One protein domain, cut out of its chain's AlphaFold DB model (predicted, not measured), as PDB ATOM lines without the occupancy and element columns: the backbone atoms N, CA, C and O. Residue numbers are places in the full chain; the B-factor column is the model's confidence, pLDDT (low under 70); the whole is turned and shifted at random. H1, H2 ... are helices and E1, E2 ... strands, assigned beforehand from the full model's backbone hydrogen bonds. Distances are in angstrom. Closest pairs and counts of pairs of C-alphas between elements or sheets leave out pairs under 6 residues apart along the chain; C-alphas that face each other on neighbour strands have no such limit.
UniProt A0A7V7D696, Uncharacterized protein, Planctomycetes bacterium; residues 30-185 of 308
ATOM      1  N   PRO A  30     140.907 330.009 198.051       95.88
ATOM      2  CA  PRO A  30     140.417 329.782 199.409       95.88
ATOM      3  C   PRO A  30     141.320 328.856 200.230       95.88
ATOM      4  O   PRO A  30     141.331 328.967 201.452       95.88
ATOM      5  N   ASN A  31     142.112 327.990 199.586       97.50
ATOM      6  CA  ASN A  31     143.004 327.059 200.272       97.50
ATOM      7  C   ASN A  31     144.434 327.595 200.388       97.50
ATOM      8  O   ASN A  31     145.352 326.817 200.617       97.50
ATOM      9  N   HIS A  32     144.671 328.904 200.251       96.50
ATOM     10  CA  HIS A  32     146.024 329.465 200.346       96.50
ATOM     11  C   HIS A  32     146.746 329.084 201.653       96.50
ATOM     12  O   HIS A  32     147.964 329.006 201.666       96.50
ATOM     13  N   THR A  33     146.049 328.776 202.747       96.81
ATOM     14  CA  THR A  33     146.676 328.339 204.009       96.81
ATOM     15  C   THR A  33     147.116 326.869 204.027       96.81
ATOM     16  O   THR A  33     147.956 326.491 204.846       96.81
ATOM     17  N   THR A  34     146.601 326.027 203.134       96.94
ATOM     18  CA  THR A  34     146.831 324.570 203.156       96.94
ATOM     19  C   THR A  34     147.345 324.007 201.834       96.94
ATOM     20  O   THR A  34     147.973 322.953 201.840       96.94
ATOM     21  N   ASP A  35     147.143 324.710 200.720       96.75
ATOM     22  CA  ASP A  35     147.557 324.302 199.380       96.75
ATOM     23  C   ASP A  35     148.688 325.192 198.844       96.75
ATOM     24  O   ASP A  35     148.589 326.424 198.745       96.75
ATOM     25  N   ILE A  36     149.795 324.553 198.456       97.44
ATOM     26  CA  ILE A  36     150.954 325.243 197.884       97.44
ATOM     27  C   ILE A  36     150.605 325.932 196.559       97.44
ATOM     28  O   ILE A  36     151.128 327.002 196.255       97.44
ATOM     29  N   TRP A  37     149.673 325.371 195.787       97.62
ATOM     30  CA  TRP A  37     149.291 325.938 194.498       97.62
ATOM     31  C   TRP A  37     148.455 327.207 194.655       97.62
ATOM     32  O   TRP A  37     148.799 328.216 194.044       97.62
ATOM     33  N   ASP A  38     147.427 327.196 195.510       97.88
ATOM     34  CA  ASP A  38     146.617 328.385 195.814       97.88
ATOM     35  C   ASP A  38     147.478 329.518 196.394       97.88
ATOM     36  O   ASP A  38     147.372 330.669 195.967       97.88
ATOM     37  N   SER A  39     148.390 329.196 197.320       98.12
ATOM     38  CA  SER A  39     149.296 330.190 197.920       98.12
ATOM     39  C   SER A  39     150.310 330.789 196.938       98.12
ATOM     40  O   SER A  39     150.654 331.969 197.042       98.12
ATOM     41  N   LEU A  40     150.782 330.014 195.959       98.38
ATOM     42  CA  LEU A  40     151.611 330.532 194.870       98.38
ATOM     43  C   LEU A  40     150.790 331.329 193.853       98.38
ATOM     44  O   LEU A  40     151.271 332.348 193.355       98.38
ATOM     45  N   ALA A  41     149.565 330.898 193.557       98.12
ATOM     46  CA  ALA A  41     148.693 331.561 192.599       98.12
ATOM     47  C   ALA A  41     148.298 332.965 193.073       98.12
ATOM     48  O   ALA A  41     148.464 333.912 192.306       98.12
ATOM     49  N   ILE A  42     147.910 333.143 194.344       97.62
ATOM     50  CA  ILE A  42     147.625 334.482 194.893       97.62
ATOM     51  C   ILE A  42     148.857 335.396 194.835       97.62
ATOM     52  O   ILE A  42     148.752 336.563 194.455       97.62
ATOM     53  N   PHE A  43     150.050 334.867 195.140       98.12
ATOM     54  CA  PHE A  43     151.293 335.628 195.030       98.12
ATOM     55  C   PHE A  43     151.546 336.082 193.586       98.12
ATOM     56  O   PHE A  43     151.819 337.262 193.346       98.12
ATOM     57  N   LEU A  44     151.453 335.159 192.625       97.62
ATOM     58  CA  LEU A  44     151.678 335.429 191.206       97.62
ATOM     59  C   LEU A  44     150.650 336.400 190.627       97.62
ATOM     60  O   LEU A  44     151.041 337.295 189.874       97.62
ATOM     61  N   GLU A  45     149.375 336.242 190.980       95.69
ATOM     62  CA  GLU A  45     148.299 337.025 190.387       95.69
ATOM     63  C   GLU A  45     148.310 338.481 190.873       95.69
ATOM     64  O   GLU A  45     148.359 339.427 190.081       95.69
ATOM     65  N   GLU A  46     148.348 338.670 192.190       94.50
ATOM     66  CA  GLU A  46     148.108 339.982 192.791       94.50
ATOM     67  C   GLU A  46     149.398 340.781 193.010       94.50
ATOM     68  O   GLU A  46     149.400 342.011 192.907       94.50
ATOM     69  N   TYR A  47     150.527 340.107 193.265       95.75
ATOM     70  CA  TYR A  47     151.722 340.762 193.809       95.75
ATOM     71  C   TYR A  47     152.939 340.702 192.889       95.75
ATOM     72  O   TYR A  47     153.614 341.712 192.664       95.75
ATOM     73  N   ALA A  48     153.258 339.527 192.350       93.62
ATOM     74  CA  ALA A  48     154.585 339.225 191.813       93.62
ATOM     75  C   ALA A  48     154.976 340.108 190.603       93.62
ATOM     76  O   ALA A  48     156.156 340.370 190.331       93.62
ATOM     77  N   PHE A  49     153.980 340.650 189.899       91.62
ATOM     78  CA  PHE A  49     154.168 341.544 188.759       91.62
ATOM     79  C   PHE A  49     153.845 343.012 189.044       91.62
ATOM     80  O   PHE A  49     153.846 343.794 188.101       91.62
ATOM     81  N   GLU A  50     153.588 343.414 190.289       83.62
ATOM     82  CA  GLU A  50     153.119 344.756 190.666       83.62
ATOM     83  C   GLU A  50     154.183 345.852 190.429       83.62
ATOM     84  O   GLU A  50     154.933 346.268 191.320       83.62
ATOM     85  N   ARG A  51     154.276 346.332 189.183       81.38
ATOM     86  CA  ARG A  51     155.254 347.320 188.698       81.38
ATOM     87  C   ARG A  51     154.642 348.239 187.637       81.38
ATOM     88  O   ARG A  51     153.760 347.839 186.881       81.38
ATOM     89  N   GLN A  52     155.162 349.463 187.541       68.12
ATOM     90  CA  GLN A  52     154.755 350.409 186.501       68.12
ATOM     91  C   GLN A  52     155.085 349.852 185.107       68.12
ATOM     92  O   GLN A  52     156.187 349.349 184.884       68.12
ATOM     93  N   GLY A  53     154.131 349.947 184.176       69.19
ATOM     94  CA  GLY A  53     154.299 349.482 182.795       69.19
ATOM     95  C   GLY A  53     154.288 347.958 182.628       69.19
ATOM     96  O   GLY A  53     154.751 347.464 181.600       69.19
ATOM     97  N   ARG A  54     153.796 347.202 183.625       78.50
ATOM     98  CA  ARG A  54     153.591 345.751 183.485       78.50
ATOM     99  C   ARG A  54     152.601 345.454 182.357       78.50
ATOM    100  O   ARG A  54     151.620 346.177 182.198       78.50
ATOM    101  N   LYS A  55     152.843 344.376 181.608       83.06
ATOM    102  CA  LYS A  55     151.846 343.835 180.679       83.06
ATOM    103  C   LYS A  55     150.690 343.233 181.497       83.06
ATOM    104  O   LYS A  55     150.992 342.441 182.392       83.06
ATOM    105  N   PRO A  56     149.424 343.593 181.219       84.88
ATOM    106  CA  PRO A  56     148.274 343.067 181.955       84.88
ATOM    107  C   PRO A  56     148.201 341.537 181.942       84.88
ATOM    108  O   PRO A  56     147.923 340.933 182.962       84.88
ATOM    109  N   ASP A  57     148.575 340.890 180.843       90.19
ATOM    110  CA  ASP A  57     148.361 339.442 180.700       90.19
ATOM    111  C   ASP A  57     149.324 338.584 181.541       90.19
ATOM    112  O   ASP A  57     149.131 337.381 181.677       90.19
ATOM    113  N   TYR A  58     150.388 339.171 182.108       92.25
ATOM    114  CA  TYR A  58     151.470 338.399 182.741       92.25
ATOM    115  C   TYR A  58     151.015 337.627 183.964       92.25
ATOM    116  O   TYR A  58     151.464 336.507 184.176       92.25
ATOM    117  N   PHE A  59     150.175 338.238 184.787       92.56
ATOM    118  CA  PHE A  59     149.768 337.622 186.036       92.56
ATOM    119  C   PHE A  59     148.764 336.488 185.790       92.56
ATOM    120  O   PHE A  59     148.918 335.420 186.375       92.56
ATOM    121  N   HIS A  60     147.850 336.654 184.829       94.38
ATOM    122  CA  HIS A  60     146.964 335.580 184.374       94.38
ATOM    123  C   HIS A  60     147.748 334.430 183.733       94.38
ATOM    124  O   HIS A  60     147.647 333.297 184.191       94.38
ATOM    125  N   ALA A  61     148.633 334.721 182.772       95.62
ATOM    126  CA  ALA A  61     149.449 333.693 182.125       95.62
ATOM    127  C   ALA A  61     150.373 332.953 183.111       95.62
ATOM    128  O   ALA A  61     150.681 331.778 182.918       95.62
ATOM    129  N   ALA A  62     150.842 333.629 184.167       96.88
ATOM    130  CA  ALA A  62     151.654 333.011 185.210       96.88
ATOM    131  C   ALA A  62     150.852 332.008 186.050       96.88
ATOM    132  O   ALA A  62     151.358 330.921 186.334       96.88
ATOM    133  N   VAL A  63     149.617 332.356 186.422       97.69
ATOM    134  CA  VAL A  63     148.701 331.442 187.117       97.69
ATOM    135  C   VAL A  63     148.316 330.276 186.210       97.69
ATOM    136  O   VAL A  63     148.397 329.131 186.645       97.69
ATOM    137  N   ASP A  64     147.992 330.534 184.942       97.56
ATOM    138  CA  ASP A  64     147.646 329.482 183.981       97.56
ATOM    139  C   ASP A  64     148.789 328.477 183.818       97.56
ATOM    140  O   ASP A  64     148.563 327.270 183.869       97.56
ATOM    141  N   ALA A  65     150.034 328.951 183.714       98.12
ATOM    142  CA  ALA A  65     151.203 328.080 183.638       98.12
ATOM    143  C   ALA A  65     151.399 327.222 184.897       98.12
ATOM    144  O   ALA A  65     151.734 326.039 184.793       98.12
ATOM    145  N   LEU A  66     151.175 327.805 186.079       98.31
ATOM    146  CA  LEU A  66     151.243 327.094 187.353       98.31
ATOM    147  C   LEU A  66     150.165 325.996 187.430       98.31
ATOM    148  O   LEU A  66     150.471 324.841 187.729       98.31
ATOM    149  N   LEU A  67     148.912 326.342 187.127       97.56
ATOM    150  CA  LEU A  67     147.773 325.425 187.215       97.56
ATOM    151  C   LEU A  67     147.778 324.368 186.106       97.56
ATOM    152  O   LEU A  67     147.358 323.235 186.345       97.56
ATOM    153  N   TYR A  68     148.299 324.688 184.920       97.75
ATOM    154  CA  TYR A  68     148.523 323.713 183.855       97.75
ATOM    155  C   TYR A  68     149.492 322.618 184.311       97.75
ATOM    156  O   TYR A  68     149.213 321.431 184.138       97.75
ATOM    157  N   TYR A  69     150.602 323.004 184.952       98.06
ATOM    158  CA  TYR A  69     151.561 322.044 185.492       98.06
ATOM    159  C   TYR A  69     150.934 321.180 186.600       98.06
ATOM    160  O   TYR A  69     151.064 319.958 186.544       98.06
ATOM    161  N   LYS A  70     150.156 321.771 187.525       97.19
ATOM    162  CA  LYS A  70     149.369 321.028 188.535       97.19
ATOM    163  C   LYS A  70     148.428 320.002 187.889       97.19
ATOM    164  O   LYS A  70     148.424 318.839 188.281       97.19
ATOM    165  N   LYS A  71     147.650 320.412 186.879       96.88
ATOM    166  CA  LYS A  71     146.675 319.554 186.178       96.88
ATOM    167  C   LYS A  71     147.335 318.371 185.462       96.88
ATOM    168  O   LYS A  71     146.723 317.316 185.341       96.88
ATOM    169  N   GLY A  72     148.577 318.532 185.015       95.31
ATOM    170  CA  GLY A  72     149.396 317.457 184.454       95.31
ATOM    171  C   GLY A  72     150.009 316.509 185.492       95.31
ATOM    172  O   GLY A  72     150.963 315.816 185.153       95.31
ATOM    173  N   ASN A  73     149.518 316.503 186.741       94.00
ATOM    174  CA  ASN A  73     150.119 315.810 187.888       94.00
ATOM    175  C   ASN A  73     151.581 316.222 188.135       94.00
ATOM    176  O   ASN A  73     152.417 315.407 188.524       94.00
ATOM    177  N   GLY A  74     151.901 317.491 187.863       93.62
ATOM    178  CA  GLY A  74     153.213 318.056 188.133       93.62
ATOM    179  C   GLY A  74     153.510 318.086 189.629       93.62
ATOM    180  O   GLY A  74     152.645 318.409 190.442       93.62
ATOM    181  N   ASP A  75     154.756 317.789 189.981       94.19
ATOM    182  CA  ASP A  75     155.262 317.845 191.349       94.19
ATOM    183  C   ASP A  75     156.323 318.944 191.431       94.19
ATOM    184  O   ASP A  75     157.344 318.892 190.741       94.19
ATOM    185  N   LEU A  76     156.095 319.946 192.286       94.69
ATOM    186  CA  LEU A  76     157.027 321.059 192.474       94.69
ATOM    187  C   LEU A  76     158.400 320.602 192.990       94.69
ATOM    188  O   LEU A  76     159.348 321.371 192.882       94.69
ATOM    189  N   ASN A  77     158.541 319.384 193.517       89.44
ATOM    190  CA  ASN A  77     159.834 318.826 193.925       89.44
ATOM    191  C   ASN A  77     160.690 318.342 192.746       89.44
ATOM    192  O   ASN A  77     161.875 318.052 192.924       89.44
ATOM    193  N   GLN A  78     160.129 318.250 191.537       91.31
ATOM    194  CA  GLN A  78     160.904 317.889 190.355       91.31
ATOM    195  C   GLN A  78     161.901 318.998 190.010       91.31
ATOM    196  O   GLN A  78     161.551 320.176 189.924       91.31
ATOM    197  N   ASN A  79     163.149 318.608 189.731       87.88
ATOM    198  CA  ASN A  79     164.227 319.539 189.377       87.88
ATOM    199  C   ASN A  79     163.907 320.402 188.141       87.88
ATOM    200  O   ASN A  79     164.486 321.475 187.984       87.88
ATOM    201  N   ASP A  80     162.997 319.943 187.277       94.25
ATOM    202  CA  ASP A  80     162.589 320.623 186.049       94.25
ATOM    203  C   ASP A  80     161.246 321.371 186.159       94.25
ATOM    204  O   ASP A  80     160.812 321.983 185.181       94.25
ATOM    205  N   ALA A  81     160.597 321.386 187.334       97.00
ATOM    206  CA  ALA A  81     159.300 322.039 187.532       97.00
ATOM    207  C   ALA A  81     159.343 323.527 187.148       97.00
ATOM    208  O   ALA A  81     158.485 324.022 186.415       97.00
ATOM    209  N   ALA A  82     160.387 324.238 187.590       97.88
ATOM    210  CA  ALA A  82     160.575 325.652 187.279       97.88
ATOM    211  C   ALA A  82     160.734 325.906 185.773       97.88
ATOM    212  O   ALA A  82     160.146 326.855 185.255       97.88
ATOM    213  N   ASP A  83     161.489 325.057 185.071       97.69
ATOM    214  CA  ASP A  83     161.709 325.189 183.630       97.69
ATOM    215  C   ASP A  83     160.434 324.863 182.840       97.69
ATOM    216  O   ASP A  83     160.078 325.594 181.916       97.69
ATOM    217  N   LYS A  84     159.688 323.823 183.233       97.94
ATOM    218  CA  LYS A  84     158.404 323.459 182.609       97.94
ATOM    219  C   LYS A  84     157.358 324.565 182.758       97.94
ATOM    220  O   LYS A  84     156.752 324.961 181.760       97.94
ATOM    221  N   ILE A  85     157.181 325.098 183.970       98.31
ATOM    222  CA  ILE A  85     156.253 326.210 184.232       98.31
ATOM    223  C   ILE A  85     156.689 327.455 183.449       98.31
ATOM    224  O   ILE A  85     155.867 328.103 182.802       98.31
ATOM    225  N   TRP A  86     157.986 327.774 183.451       97.50
ATOM    226  CA  TRP A  86     158.525 328.905 182.699       97.50
ATOM    227  C   TRP A  86     158.297 328.790 181.189       97.50
ATOM    228  O   TRP A  86     157.921 329.775 180.548       97.50
ATOM    229  N   ASN A  87     158.508 327.606 180.616       96.69
ATOM    230  CA  ASN A  87     158.304 327.360 179.192       96.69
ATOM    231  C   ASN A  87     156.829 327.498 178.815       96.69
ATOM    232  O   ASN A  87     156.519 328.153 177.820       96.69
ATOM    233  N   HIS A  88     155.917 326.958 179.632       96.81
ATOM    234  CA  HIS A  88     154.485 327.134 179.407       96.81
ATOM    235  C   HIS A  88     154.095 328.616 179.467       96.81
ATOM    236  O   HIS A  88     153.527 329.130 178.507       96.81
ATOM    237  N   PHE A  89     154.493 329.329 180.528       96.75
ATOM    238  CA  PHE A  89     154.277 330.773 180.648       96.75
ATOM    239  C   PHE A  89     154.797 331.528 179.420       96.75
ATOM    240  O   PHE A  89     154.090 332.358 178.853       96.75
ATOM    241  N   SER A  90     156.025 331.227 178.989       94.94
ATOM    242  CA  SER A  90     156.668 331.907 177.865       94.94
ATOM    243  C   SER A  90     155.914 331.696 176.555       94.94
ATOM    244  O   SER A  90     155.753 332.650 175.788       94.94
ATOM    245  N   ASN A  91     155.419 330.480 176.323       94.38
ATOM    246  CA  ASN A  91     154.626 330.141 175.146       94.38
ATOM    247  C   ASN A  91     153.265 330.848 175.159       94.38
ATOM    248  O   ASN A  91     152.881 331.416 174.139       94.38
ATOM    249  N   SER A  92     152.586 330.914 176.309       92.62
ATOM    250  CA  SER A  92     151.267 331.556 176.437       92.62
ATOM    251  C   SER A  92     151.274 333.055 176.118       92.62
ATOM    252  O   SER A  92     150.242 333.614 175.759       92.62
ATOM    253  N   ILE A  93     152.432 333.719 176.205       90.38
ATOM    254  CA  ILE A  93     152.592 335.140 175.843       90.38
ATOM    255  C   ILE A  93     153.459 335.353 174.592       90.38
ATOM    256  O   ILE A  93     154.038 336.431 174.404       90.38
ATOM    257  N   ASN A  94     153.540 334.332 173.730       85.75
ATOM    258  CA  ASN A  94     154.241 334.335 172.441       85.75
ATOM    259  C   ASN A  94     155.734 334.699 172.530       85.75
ATOM    260  O   ASN A  94     156.281 335.313 171.617       85.75
ATOM    261  N   GLY A  95     156.398 334.423 173.657       74.19
ATOM    262  CA  GLY A  95     157.832 334.674 173.865       74.19
ATOM    263  C   GLY A  95     158.279 336.147 173.790       74.19
ATOM    264  O   GLY A  95     159.444 336.469 174.040       74.19
ATOM    265  N   HIS A  96     157.384 337.086 173.476       70.88
ATOM    266  CA  HIS A  96     157.743 338.469 173.200       70.88
ATOM    267  C   HIS A  96     157.738 339.333 174.466       70.88
ATOM    268  O   HIS A  96     156.719 339.550 175.127       70.88
ATOM    269  N   LYS A  97     158.892 339.962 174.733       80.56
ATOM    270  CA  LYS A  97     159.122 340.908 175.843       80.56
ATOM    271  C   LYS A  97     159.004 340.289 177.247       80.56
ATOM    272  O   LYS A  97     158.739 341.028 178.190       80.56
ATOM    273  N   LEU A  98     159.301 338.992 177.410       86.25
ATOM    274  CA  LEU A  98     159.227 338.193 178.659       86.25
ATOM    275  C   LEU A  98     159.790 338.849 179.935       86.25
ATOM    276  O   LEU A  98     159.385 338.508 181.045       86.25
ATOM    277  N   ASN A  99     160.704 339.812 179.779       89.38
ATOM    278  CA  ASN A  99     161.331 340.566 180.861       89.38
ATOM    279  C   ASN A  99     161.953 339.645 181.925       89.38
ATOM    280  O   ASN A  99     161.672 339.779 183.109       89.38
ATOM    281  N   HIS A 100     162.822 338.732 181.481       93.38
ATOM    282  CA  HIS A 100     163.521 337.725 182.295       93.38
ATOM    283  C   HIS A 100     164.089 338.268 183.623       93.38
ATOM    284  O   HIS A 100     163.952 337.648 184.671       93.38
ATOM    285  N   GLN A 101     164.669 339.477 183.616       91.50
ATOM    286  CA  GLN A 101     165.206 340.131 184.826       91.50
ATOM    287  C   GLN A 101     164.147 340.465 185.882       91.50
ATOM    288  O   GLN A 101     164.455 340.683 187.050       91.50
ATOM    289  N   ASN A 102     162.898 340.573 185.474       91.75
ATOM    290  CA  ASN A 102     161.808 341.125 186.255       91.75
ATOM    291  C   ASN A 102     160.608 340.181 186.237       91.75
ATOM    292  O   ASN A 102     159.467 340.637 186.250       91.75
ATOM    293  N   ASN A 103     160.873 338.876 186.183       94.69
ATOM    294  CA  ASN A 103     159.844 337.861 186.124       94.69
ATOM    295  C   ASN A 103     160.053 336.809 187.233       94.69
ATOM    296  O   ASN A 103     161.053 336.092 187.192       94.69
ATOM    297  N   PRO A 104     159.121 336.709 188.195       96.81
ATOM    298  CA  PRO A 104     159.157 335.748 189.302       96.81
ATOM    299  C   PRO A 104     159.130 334.278 188.898       96.81
ATOM    300  O   PRO A 104     159.568 333.444 189.686       96.81
ATOM    301  N   LEU A 105     158.667 333.951 187.690       97.06
ATOM    302  CA  LEU A 105     158.714 332.589 187.159       97.06
ATOM    303  C   LEU A 105     160.030 332.264 186.451       97.06
ATOM    304  O   LEU A 105     160.323 331.089 186.267       97.06
ATOM    305  N   CYS A 106     160.832 333.264 186.065       97.12
ATOM    306  CA  CYS A 106     162.030 333.032 185.265       97.12
ATOM    307  C   CYS A 106     163.114 332.328 186.100       97.12
ATOM    308  O   CYS A 106     163.588 332.916 187.081       97.12
ATOM    309  N   PRO A 107     163.509 331.091 185.742       97.94
ATOM    310  CA  PRO A 107     164.485 330.321 186.497       97.94
ATOM    311  C   PRO A 107     165.836 331.026 186.568       97.94
ATOM    312  O   PRO A 107     166.208 331.833 185.712       97.94
ATOM    313  N   ARG A 108     166.618 330.714 187.600       97.25
ATOM    314  CA  ARG A 108     168.007 331.162 187.700       97.25
ATOM    315  C   ARG A 108     168.831 330.593 186.548       97.25
ATOM    316  O   ARG A 108     168.697 329.424 186.211       97.25
ATOM    317  N   ARG A 109     169.784 331.382 186.044       96.31
ATOM    318  CA  ARG A 109     170.695 331.052 184.934       96.31
ATOM    319  C   ARG A 109     170.036 330.952 183.553       96.31
ATOM    320  O   ARG A 109     170.747 330.629 182.603       96.31
ATOM    321  N   THR A 110     168.759 331.303 183.404       96.31
ATOM    322  CA  THR A 110     168.118 331.458 182.092       96.31
ATOM    323  C   THR A 110     168.840 332.538 181.287       96.31
ATOM    324  O   THR A 110     168.957 333.689 181.723       96.31
ATOM    325  N   SER A 111     169.349 332.153 180.117       95.12
ATOM    326  CA  SER A 111     170.011 333.058 179.176       95.12
ATOM    327  C   SER A 111     168.976 333.874 178.405       95.12
ATOM    328  O   SER A 111     167.986 333.329 177.930       95.12
ATOM    329  N   TYR A 112     169.216 335.171 178.234       92.94
ATOM    330  CA  TYR A 112     168.381 336.030 177.393       92.94
ATOM    331  C   TYR A 112     169.205 337.137 176.740       92.94
ATOM    332  O   TYR A 112     170.207 337.603 177.288       92.94
ATOM    333  N   GLN A 113     168.746 337.584 175.574       91.00
ATOM    334  CA  GLN A 113     169.321 338.731 174.881       91.00
ATOM    335  C   GLN A 113     168.692 340.026 175.390       91.00
ATOM    336  O   GLN A 113     167.472 340.134 175.554       91.00
ATOM    337  N   ARG A 114     169.521 341.039 175.625       86.31
ATOM    338  CA  ARG A 114     169.066 342.414 175.844       86.31
ATOM    339  C   ARG A 114     170.043 343.337 175.141       86.31
ATOM    340  O   ARG A 114     171.156 343.524 175.621       86.31
ATOM    341  N   LYS A 115     169.606 343.949 174.038       85.38
ATOM    342  CA  LYS A 115     170.531 344.536 173.049       85.38
ATOM    343  C   LYS A 115     171.459 343.429 172.511       85.38
ATOM    344  O   LYS A 115     171.111 342.257 172.591       85.38
ATOM    345  N   GLU A 116     172.638 343.782 172.018       89.19
ATOM    346  CA  GLU A 116     173.646 342.863 171.458       89.19
ATOM    347  C   GLU A 116     174.419 342.057 172.525       89.19
ATOM    348  O   GLU A 116     175.539 341.608 172.295       89.19
ATOM    349  N   LYS A 117     173.868 341.910 173.737       93.31
ATOM    350  CA  LYS A 117     174.531 341.221 174.849       93.31
ATOM    351  C   LYS A 117     173.648 340.119 175.415       93.31
ATOM    352  O   LYS A 117     172.460 340.323 175.686       93.31
ATOM    353  N   THR A 118     174.292 338.983 175.678       94.38
ATOM    354  CA  THR A 118     173.694 337.854 176.392       94.38
ATOM    355  C   THR A 118     173.844 338.070 177.890       94.38
ATOM    356  O   THR A 118     174.940 338.320 178.388       94.38
ATOM    357  N   TYR A 119     172.746 337.934 178.619       95.50
ATOM    358  CA  TYR A 119     172.720 337.987 180.074       95.50
ATOM    359  C   TYR A 119     172.151 336.686 180.632       95.50
ATOM    360  O   TYR A 119     171.462 335.949 179.930       95.50
ATOM    361  N   LYS A 120     172.401 336.432 181.917       96.81
ATOM    362  CA  LYS A 120     171.776 335.343 182.673       96.81
ATOM    363  C   LYS A 120     171.058 335.900 183.894       96.81
ATOM    364  O   LYS A 120     171.515 336.874 184.496       96.81
ATOM    365  N   THR A 121     169.922 335.314 184.248       96.69
ATOM    366  CA  THR A 121     169.250 335.590 185.527       96.69
ATOM    367  C   THR A 121     170.104 335.086 186.692       96.69
ATOM    368  O   THR A 121     170.756 334.044 186.602       96.69
ATOM    369  N   SER A 122     170.135 335.838 187.792       95.56
ATOM    370  CA  SER A 122     170.994 335.547 188.951       95.56
ATOM    371  C   SER A 122     170.220 335.088 190.185       95.56
ATOM    372  O   SER A 122     170.787 334.400 191.033       95.56
ATOM    373  N   LYS A 123     168.932 335.432 190.276       97.50
ATOM    374  CA  LYS A 123     168.045 335.069 191.384       97.50
ATOM    375  C   LYS A 123     167.238 333.814 191.061       97.50
ATOM    376  O   LYS A 123     167.122 333.441 189.898       97.50
ATOM    377  N   LEU A 124     166.715 333.167 192.098       97.88
ATOM    378  CA  LEU A 124     165.835 332.004 191.968       97.88
ATOM    379  C   LEU A 124     164.433 332.452 191.537       97.88
ATOM    380  O   LEU A 124     163.984 333.521 191.945       97.88
ATOM    381  N   SER A 125     163.733 331.648 190.737       98.19
ATOM    382  CA  SER A 125     162.288 331.836 190.557       98.19
ATOM    383  C   SER A 125     161.539 331.485 191.846       98.19
ATOM    384  O   SER A 125     162.082 330.806 192.721       98.19
ATOM    385  N   VAL A 126     160.281 331.914 191.972       98.25
ATOM    386  CA  VAL A 126     159.443 331.525 193.119       98.25
ATOM    387  C   VAL A 126     159.276 330.006 193.183       98.25
ATOM    388  O   VAL A 126     159.363 329.431 194.261       98.25
ATOM    389  N   ILE A 127     159.172 329.350 192.022       98.31
ATOM    390  CA  ILE A 127     159.117 327.890 191.935       98.31
ATOM    391  C   ILE A 127     160.391 327.283 192.516       98.31
ATOM    392  O   ILE A 127     160.303 326.465 193.416       98.31
ATOM    393  N   GLN A 128     161.575 327.752 192.107       97.94
ATOM    394  CA  GLN A 128     162.838 327.246 192.651       97.94
ATOM    395  C   GLN A 128     162.986 327.488 194.160       97.94
ATOM    396  O   GLN A 128     163.596 326.670 194.838       97.94
ATOM    397  N   ILE A 129     162.463 328.595 194.699       97.38
ATOM    398  CA  ILE A 129     162.461 328.833 196.153       97.38
ATOM    399  C   ILE A 129     161.649 327.758 196.875       97.38
ATOM    400  O   ILE A 129     162.122 327.210 197.869       97.38
ATOM    401  N   VAL A 130     160.463 327.443 196.358       96.88
ATOM    402  CA  VAL A 130     159.563 326.437 196.929       96.88
ATOM    403  C   VAL A 130     160.118 325.019 196.733       96.88
ATOM    404  O   VAL A 130     160.245 324.279 197.702       96.88
ATOM    405  N   SER A 131     160.574 324.657 195.532       95.19
ATOM    406  CA  SER A 131     161.210 323.362 195.226       95.19
ATOM    407  C   SER A 131     162.438 323.070 196.092       95.19
ATOM    408  O   SER A 131     162.648 321.936 196.509       95.19
ATOM    409  N   ASN A 132     163.252 324.089 196.387       94.38
ATOM    410  CA  ASN A 132     164.494 323.914 197.145       94.38
ATOM    411  C   ASN A 132     164.289 323.931 198.669       94.38
ATOM    412  O   ASN A 132     165.266 323.780 199.404       94.38
ATOM    413  N   ASN A 133     163.065 324.145 199.158       93.38
ATOM    414  CA  ASN A 133     162.779 324.265 200.581       93.38
ATOM    415  C   ASN A 133     161.641 323.319 200.990       93.38
ATOM    416  O   ASN A 133     160.461 323.611 200.806       93.38
ATOM    417  N   LYS A 134     162.017 322.187 201.598       89.62
ATOM    418  CA  LYS A 134     161.069 321.159 202.050       89.62
ATOM    419  C   LYS A 134     160.073 321.673 203.093       89.62
ATOM    420  O   LYS A 134     158.937 321.215 203.103       89.62
ATOM    421  N   ASP A 135     160.458 322.638 203.926       90.69
ATOM    422  CA  ASP A 135     159.558 323.198 204.940       90.69
ATOM    423  C   ASP A 135     158.429 324.009 204.302       90.69
ATOM    424  O   ASP A 135     157.309 324.008 204.813       90.69
ATOM    425  N   ILE A 136     158.707 324.668 203.168       92.25
ATOM    426  CA  ILE A 136     157.674 325.341 202.377       92.25
ATOM    427  C   ILE A 136     156.733 324.309 201.758       92.25
ATOM    428  O   ILE A 136     155.532 324.515 201.802       92.25
ATOM    429  N   GLN A 137     157.259 323.210 201.209       83.81
ATOM    430  CA  GLN A 137     156.465 322.173 200.525       83.81
ATOM    431  C   GLN A 137     155.553 321.386 201.464       83.81
ATOM    432  O   GLN A 137     154.440 321.025 201.100       83.81
ATOM    433  N   ASN A 138     156.016 321.136 202.689       89.50
ATOM    434  CA  ASN A 138     155.217 320.488 203.731       89.50
ATOM    435  C   ASN A 138     154.112 321.410 204.283       89.50
ATOM    436  O   ASN A 138     153.388 321.036 205.206       89.50
ATOM    437  N   LYS A 139     154.025 322.640 203.769       94.31
ATOM    438  CA  LYS A 139     153.049 323.670 204.111       94.31
ATOM    439  C   LYS A 139     152.543 324.312 202.814       94.31
ATOM    440  O   LYS A 139     152.848 323.878 201.708       94.31
ATOM    441  N   SER A 140     151.767 325.377 202.948       96.38
ATOM    442  CA  SER A 140     151.584 326.331 201.861       96.38
ATOM    443  C   SER A 140     152.651 327.431 201.934       96.38
ATOM    444  O   SER A 140     153.285 327.641 202.976       96.38
ATOM    445  N   PHE A 141     152.825 328.192 200.851       98.06
ATOM    446  CA  PHE A 141     153.779 329.299 200.826       98.06
ATOM    447  C   PHE A 141     153.410 330.392 201.837       98.06
ATOM    448  O   PHE A 141     154.287 330.899 202.532       98.06
ATOM    449  N   THR A 142     152.124 330.726 201.984       98.19
ATOM    450  CA  THR A 142     151.683 331.749 202.946       98.19
ATOM    451  C   THR A 142     151.830 331.269 204.389       98.19
ATOM    452  O   THR A 142     152.312 332.024 205.228       98.19
ATOM    453  N   THR A 143     151.496 330.007 204.674       98.31
ATOM    454  CA  THR A 143     151.596 329.429 206.024       98.31
ATOM    455  C   THR A 143     153.042 329.301 206.476       98.31
ATOM    456  O   THR A 143     153.354 329.611 207.622       98.31
ATOM    457  N   TYR A 144     153.960 328.939 205.575       98.38
ATOM    458  CA  TYR A 144     155.387 328.988 205.885       98.38
ATOM    459  C   TYR A 144     155.843 330.402 206.288       98.38
ATOM    460  O   TYR A 144     156.545 330.562 207.286       98.38
ATOM    461  N   LEU A 145     155.438 331.435 205.539       98.50
ATOM    462  CA  LEU A 145     155.821 332.818 205.842       98.50
ATOM    463  C   LEU A 145     155.212 333.299 207.165       98.50
ATOM    464  O   LEU A 145     155.921 333.915 207.957       98.50
ATOM    465  N   GLN A 146     153.939 332.987 207.428       98.38
ATOM    466  CA  GLN A 146     153.287 333.283 208.706       98.38
ATOM    467  C   GLN A 146     154.038 332.640 209.872       98.38
ATOM    468  O   GLN A 146     154.397 333.335 210.818       98.38
ATOM    469  N   HIS A 147     154.299 331.331 209.791       97.69
ATOM    470  CA  HIS A 147     155.014 330.598 210.835       97.69
ATOM    471  C   HIS A 147     156.368 331.242 211.123       97.69
ATOM    472  O   HIS A 147     156.678 331.507 212.277       97.69
ATOM    473  N   LYS A 148     157.132 331.590 210.079       97.69
ATOM    474  CA  LYS A 148     158.421 332.268 210.249       97.69
ATOM    475  C   LYS A 148     158.308 333.630 210.923       97.69
ATOM    476  O   LYS A 148     159.126 333.927 211.782       97.69
ATOM    477  N   ILE A 149     157.300 334.435 210.587       98.25
ATOM    478  CA  ILE A 149     157.077 335.726 211.257       98.25
ATOM    479  C   ILE A 149     156.791 335.526 212.752       98.25
ATOM    480  O   ILE A 149     157.350 336.245 213.579       98.25
ATOM    481  N   VAL A 150     155.932 334.561 213.091       97.44
ATOM    482  CA  VAL A 150     155.517 334.291 214.477       97.44
ATOM    483  C   VAL A 150     156.659 333.688 215.299       97.44
ATOM    484  O   VAL A 150     156.890 334.120 216.425       97.44
ATOM    485  N   GLU A 151     157.388 332.723 214.736       96.56
ATOM    486  CA  GLU A 151     158.518 332.048 215.388       96.56
ATOM    487  C   GLU A 151     159.705 332.995 215.597       96.56
ATOM    488  O   GLU A 151     160.229 333.087 216.706       96.56
ATOM    489  N   ASP A 152     160.117 333.718 214.549       96.69
ATOM    490  CA  ASP A 152     161.293 334.592 214.607       96.69
ATOM    491  C   ASP A 152     160.998 335.892 215.382       96.69
ATOM    492  O   ASP A 152     161.927 336.586 215.799       96.69
ATOM    493  N   LYS A 153     159.713 336.262 215.525       97.44
ATOM    494  CA  LYS A 153     159.258 337.606 215.928       97.44
ATOM    495  C   LYS A 153     159.983 338.714 215.150       97.44
ATOM    496  O   LYS A 153     160.247 339.795 215.675       97.44
ATOM    497  N   ASP A 154     160.295 338.465 213.879       98.19
ATOM    498  CA  ASP A 154     161.025 339.380 213.002       98.19
ATOM    499  C   ASP A 154     160.569 339.215 211.540       98.19
ATOM    500  O   ASP A 154     160.482 338.112 211.005       98.19
ATOM    501  N   ILE A 155     160.310 340.329 210.851       98.56
ATOM    502  CA  ILE A 155     159.939 340.351 209.424       98.56
ATOM    503  C   ILE A 155     161.144 340.120 208.498       98.56
ATOM    504  O   ILE A 155     161.001 339.791 207.316       98.56
ATOM    505  N   LYS A 156     162.363 340.328 208.994       98.25
ATOM    506  CA  LYS A 156     163.573 340.414 208.175       98.25
ATOM    507  C   LYS A 156     163.838 339.145 207.364       98.25
ATOM    508  O   LYS A 156     164.127 339.247 206.167       98.25
ATOM    509  N   SER A 157     163.727 337.967 207.980       97.50
ATOM    510  CA  SER A 157     164.017 336.676 207.340       97.50
ATOM    511  C   SER A 157     163.108 336.441 206.126       97.50
ATOM    512  O   SER A 157     163.591 336.249 205.004       97.50
ATOM    513  N   VAL A 158     161.793 336.572 206.314       98.31
ATOM    514  CA  VAL A 158     160.784 336.394 205.260       98.31
ATOM    515  C   VAL A 158     160.856 337.479 204.184       98.31
ATOM    516  O   VAL A 158     160.703 337.192 202.994       98.31
ATOM    517  N   PHE A 159     161.173 338.721 204.557       98.69
ATOM    518  CA  PHE A 159     161.340 339.814 203.603       98.69
ATOM    519  C   PHE A 159     162.517 339.568 202.652       98.69
ATOM    520  O   PHE A 159     162.396 339.759 201.436       98.69
ATOM    521  N   TYR A 160     163.661 339.116 203.177       98.38
ATOM    522  CA  TYR A 160     164.821 338.806 202.341       98.38
ATOM    523  C   TYR A 160     164.641 337.524 201.529       98.38
ATOM    524  O   TYR A 160     165.118 337.482 200.390       98.38
ATOM    525  N   LEU A 161     163.894 336.538 202.041       98.31
ATOM    526  CA  LEU A 161     163.469 335.381 201.254       98.31
ATOM    527  C   LEU A 161     162.674 335.832 200.021       98.31
ATOM    528  O   LEU A 161     163.047 335.492 198.899       98.31
ATOM    529  N   LEU A 162     161.653 336.674 200.193       98.50
ATOM    530  CA  LEU A 162     160.869 337.193 199.067       98.50
ATOM    531  C   LEU A 162     161.721 338.018 198.099       98.50
ATOM    532  O   LEU A 162     161.642 337.833 196.888       98.50
ATOM    533  N   LYS A 163     162.603 338.891 198.600       97.69
ATOM    534  CA  LYS A 163     163.531 339.659 197.748       97.69
ATOM    535  C   LYS A 163     164.538 338.795 196.992       97.69
ATOM    536  O   LYS A 163     165.140 339.286 196.027       97.69
ATOM    537  N   SER A 164     164.769 337.557 197.420       97.81
ATOM    538  CA  SER A 164     165.628 336.616 196.702       97.81
ATOM    539  C   SER A 164     164.961 336.050 195.443       97.81
ATOM    540  O   SER A 164     165.673 335.539 194.580       97.81
ATOM    541  N   ILE A 165     163.641 336.226 195.286       98.44
ATOM    542  CA  ILE A 165     162.891 335.848 194.086       98.44
ATOM    543  C   ILE A 165     163.238 336.791 192.922       98.44
ATOM    544  O   ILE A 165     163.349 338.018 193.066       98.44
ATOM    545  N   GLN A 166     163.418 336.221 191.731       97.19
ATOM    546  CA  GLN A 166     163.695 336.949 190.499       97.19
ATOM    547  C   GLN A 166     162.598 337.987 190.230       97.19
ATOM    548  O   GLN A 166     161.407 337.716 190.271       97.19
ATOM    549  N   GLY A 167     162.996 339.234 189.981       94.75
ATOM    550  CA  GLY A 167     162.048 340.312 189.699       94.75
ATOM    551  C   GLY A 167     161.204 340.816 190.874       94.75
ATOM    552  O   GLY A 167     160.388 341.714 190.640       94.75
ATOM    553  N   VAL A 168     161.427 340.315 192.095       96.94
ATOM    554  CA  VAL A 168     160.840 340.827 193.342       96.94
ATOM    555  C   VAL A 168     161.820 341.796 194.014       96.94
ATOM    556  O   VAL A 168     162.983 341.477 194.279       96.94
ATOM    557  N   GLY A 169     161.355 343.026 194.239       94.81
ATOM    558  CA  GLY A 169     162.077 344.084 194.959       94.81
ATOM    559  C   GLY A 169     161.409 344.424 196.294       94.81
ATOM    560  O   GLY A 169     160.416 343.793 196.650       94.81
ATOM    561  N   GLU A 170     161.907 345.451 197.002       95.00
ATOM    562  CA  GLU A 170     161.353 345.847 198.316       95.00
ATOM    563  C   GLU A 170     159.843 346.071 198.263       95.00
ATOM    564  O   GLU A 170     159.117 345.534 199.086       95.00
ATOM    565  N   LYS A 171     159.369 346.816 197.254       93.94
ATOM    566  CA  LYS A 171     157.955 347.184 197.128       93.94
ATOM    567  C   LYS A 171     157.048 345.950 197.114       93.94
ATOM    568  O   LYS A 171     156.072 345.910 197.848       93.94
ATOM    569  N   ILE A 172     157.370 344.967 196.271       96.12
ATOM    570  CA  ILE A 172     156.550 343.759 196.088       96.12
ATOM    571  C   ILE A 172     156.597 342.892 197.350       96.12
ATOM    572  O   ILE A 172     155.553 342.431 197.796       96.12
ATOM    573  N   ALA A 173     157.781 342.722 197.951       98.31
ATOM    574  CA  ALA A 173     157.922 341.970 199.195       98.31
ATOM    575  C   ALA A 173     157.110 342.604 200.339       98.31
ATOM    576  O   ALA A 173     156.344 341.906 200.993       98.31
ATOM    577  N   SER A 174     157.205 343.926 200.527       98.44
ATOM    578  CA  SER A 174     156.420 344.646 201.537       98.44
ATOM    579  C   SER A 174     154.918 344.569 201.271       98.44
ATOM    580  O   SER A 174     154.167 344.336 202.206       98.44
ATOM    581  N   PHE A 175     154.472 344.735 200.018       97.06
ATOM    582  CA  PHE A 175     153.050 344.610 199.672       97.06
ATOM    583  C   PHE A 175     152.495 343.239 200.051       97.06
ATOM    584  O   PHE A 175     151.472 343.167 200.722       97.06
ATOM    585  N   PHE A 176     153.187 342.168 199.655       98.44
ATOM    586  CA  PHE A 176     152.720 340.816 199.932       98.44
ATOM    587  C   PHE A 176     152.700 340.512 201.433       98.44
ATOM    588  O   PHE A 176     151.695 340.028 201.938       98.44
ATOM    589  N   LEU A 177     153.770 340.846 202.165       98.75
ATOM    590  CA  LEU A 177     153.844 340.563 203.603       98.75
ATOM    591  C   LEU A 177     152.859 341.391 204.431       98.75
ATOM    592  O   LEU A 177     152.311 340.873 205.396       98.75
ATOM    593  N   ARG A 178     152.617 342.655 204.063       98.44
ATOM    594  CA  ARG A 178     151.621 343.510 204.729       98.44
ATOM    595  C   ARG A 178     150.231 342.890 204.660       98.44
ATOM    596  O   ARG A 178     149.519 342.831 205.657       98.44
ATOM    597  N   ASP A 179     149.856 342.459 203.464       98.44
ATOM    598  CA  ASP A 179     148.536 341.905 203.197       98.44
ATOM    599  C   ASP A 179     148.399 340.520 203.823       98.44
ATOM    600  O   ASP A 179     147.393 340.249 204.468       98.44
ATOM    601  N   LEU A 180     149.443 339.691 203.729       98.50
ATOM    602  CA  LEU A 180     149.522 338.399 204.405       98.50
ATOM    603  C   LEU A 180     149.352 338.551 205.919       98.50
ATOM    604  O   LEU A 180     148.531 337.852 206.503       98.50
ATOM    605  N   ALA A 181     150.070 339.486 206.550       98.25
ATOM    606  CA  ALA A 181     149.958 339.716 207.987       98.25
ATOM    607  C   ALA A 181     148.541 340.132 208.399       98.25
ATOM    608  O   ALA A 181     148.056 339.705 209.442       98.25
ATOM    609  N   HIS A 182     147.859 340.923 207.565       97.81
ATOM    610  CA  HIS A 182     146.481 341.316 207.822       97.81
ATOM    611  C   HIS A 182     145.479 340.173 207.601       97.81
ATOM    612  O   HIS A 182     144.638 339.940 208.462       97.81
ATOM    613  N   ILE A 183     145.557 339.470 206.466       97.25
ATOM    614  CA  ILE A 183     144.638 338.375 206.109       97.25
ATOM    615  C   ILE A 183     144.764 337.199 207.075       97.25
ATOM    616  O   ILE A 183     143.763 336.582 207.420       97.25
ATOM    617  N   MET A 184     145.987 336.894 207.507       96.88
ATOM    618  CA  MET A 184     146.270 335.791 208.423       96.88
ATOM    619  C   MET A 184     146.241 336.213 209.898       96.88
ATOM    620  O   MET A 184     146.672 335.436 210.746       96.88
ATOM    621  N   GLU A 185     145.781 337.439 210.184       96.81
ATOM    622  CA  GLU A 185     145.606 337.989 211.535       96.81
ATOM    623  C   GLU A 185     146.842 337.804 212.433       96.81
ATOM    624  O   GLU A 185     146.751 337.429 213.600       96.81
TER     625      GLU A 185
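This is residues 30 to 185 of the 308 residues of an uncharacterized protein of Planctomycetes bacterium (UniProt A0A7V7D696). Two groups of three helices meet at H1: H1, H2 and H3 make one, with H2 folded back beside H1 and H3 crossing H2, and H6, H7 and H8 make the other, with H8 crossing the hairpin of H6 and H7. Short H4 and H5 lie along one side between the groups, and a small hairpin of E1 and E2 makes one far end of the long axis. The printed part has 156 residues, with eight named helices and two named strands in the order H1 H2 H3 E1 E2 H4 H5 H6 H7 H8; the sheet E1 - E2 is antiparallel and the class is mostly helix. The whole is compact, with a radius of gyration of the C-alphas of 15.0 A and spans of 47 by 33 by 26 A.

H1, residues 36 to 47, begins at C-alpha 36 at (150.954, 325.243, 197.884) and is 16.1 A long. H2, residues 57 to 71, is 20.7 A long, and H3, residues 81 to 92, is 16.7 A. E1, residues 111 to 114, and E2, residues 117 to 120, follow; C-alpha 117 is at (174.531, 341.221, 174.849). H4 is residues 126 to 131 and H5 residues 134 to 137. H6, residues 141 to 152, is 16.6 A long, H7, residues 156 to 163, is 10.5 A, and H8, residues 170 to 183, is 19.9 A, ending at C-alpha 183 at (144.638, 338.375, 206.109).

H1 and H2 touch as a helical hairpin at a shallow tilt of 6 degrees, opposite ways, with the C-alphas of Glu 45 and Phe 59 closest at 4.6 A. H2 touches H3 at a steep tilt of 50 degrees, closest at the C-alphas of Ala 65 and Phe 89, 5.1 A. E1 and E2 form a hairpin, with N 112 and O 119 at 2.9 A, within hydrogen-bond range. H3 and H4 only just touch, with 3 pairs of C-alphas within 8 A, the closest those of Ala 82 and Ile 127, 5.4 A. H4 and H5 only just touch, with 3 such pairs, and only at the corner, closest at the C-alphas of Val 130 and Ile 136, 5.9 A. With residues 36 to 40 alone H1 touches H6, about perpendicular at 88 degrees, closest at the C-alphas of Ser 39 and Phe 141, 5.4 A. H6 and H7 touch as a helical hairpin at a shallow tilt of 27 degrees, closest at the C-alphas of Leu 145 and Val 158, 6.1 A. H8 touches H7 at a steep tilt of 60 degrees, closest at the C-alphas of Leu 162 and Ala 173, 5.6 A. H1 touches H8 with residues 43 to 47 alone, closest at the C-alphas of Tyr 47 and Ile 172, 6.1 A. H2 and H8 are apart. Every O i to N i+4 pair is within hydrogen-bond range in H2, H3, H4, H6, H7 and H8; in H1 7 of 8 are, and H5 is too short for such a pair.

The two C-alphas farthest apart, those of Glu 116 and Glu 185, are 49.2 A apart. The printed part has no cut. The link from H3 to E1, residues 93 to 110, is long. The mean pLDDT of the printed part is 94.5, and residues 52 to 53 are under 70.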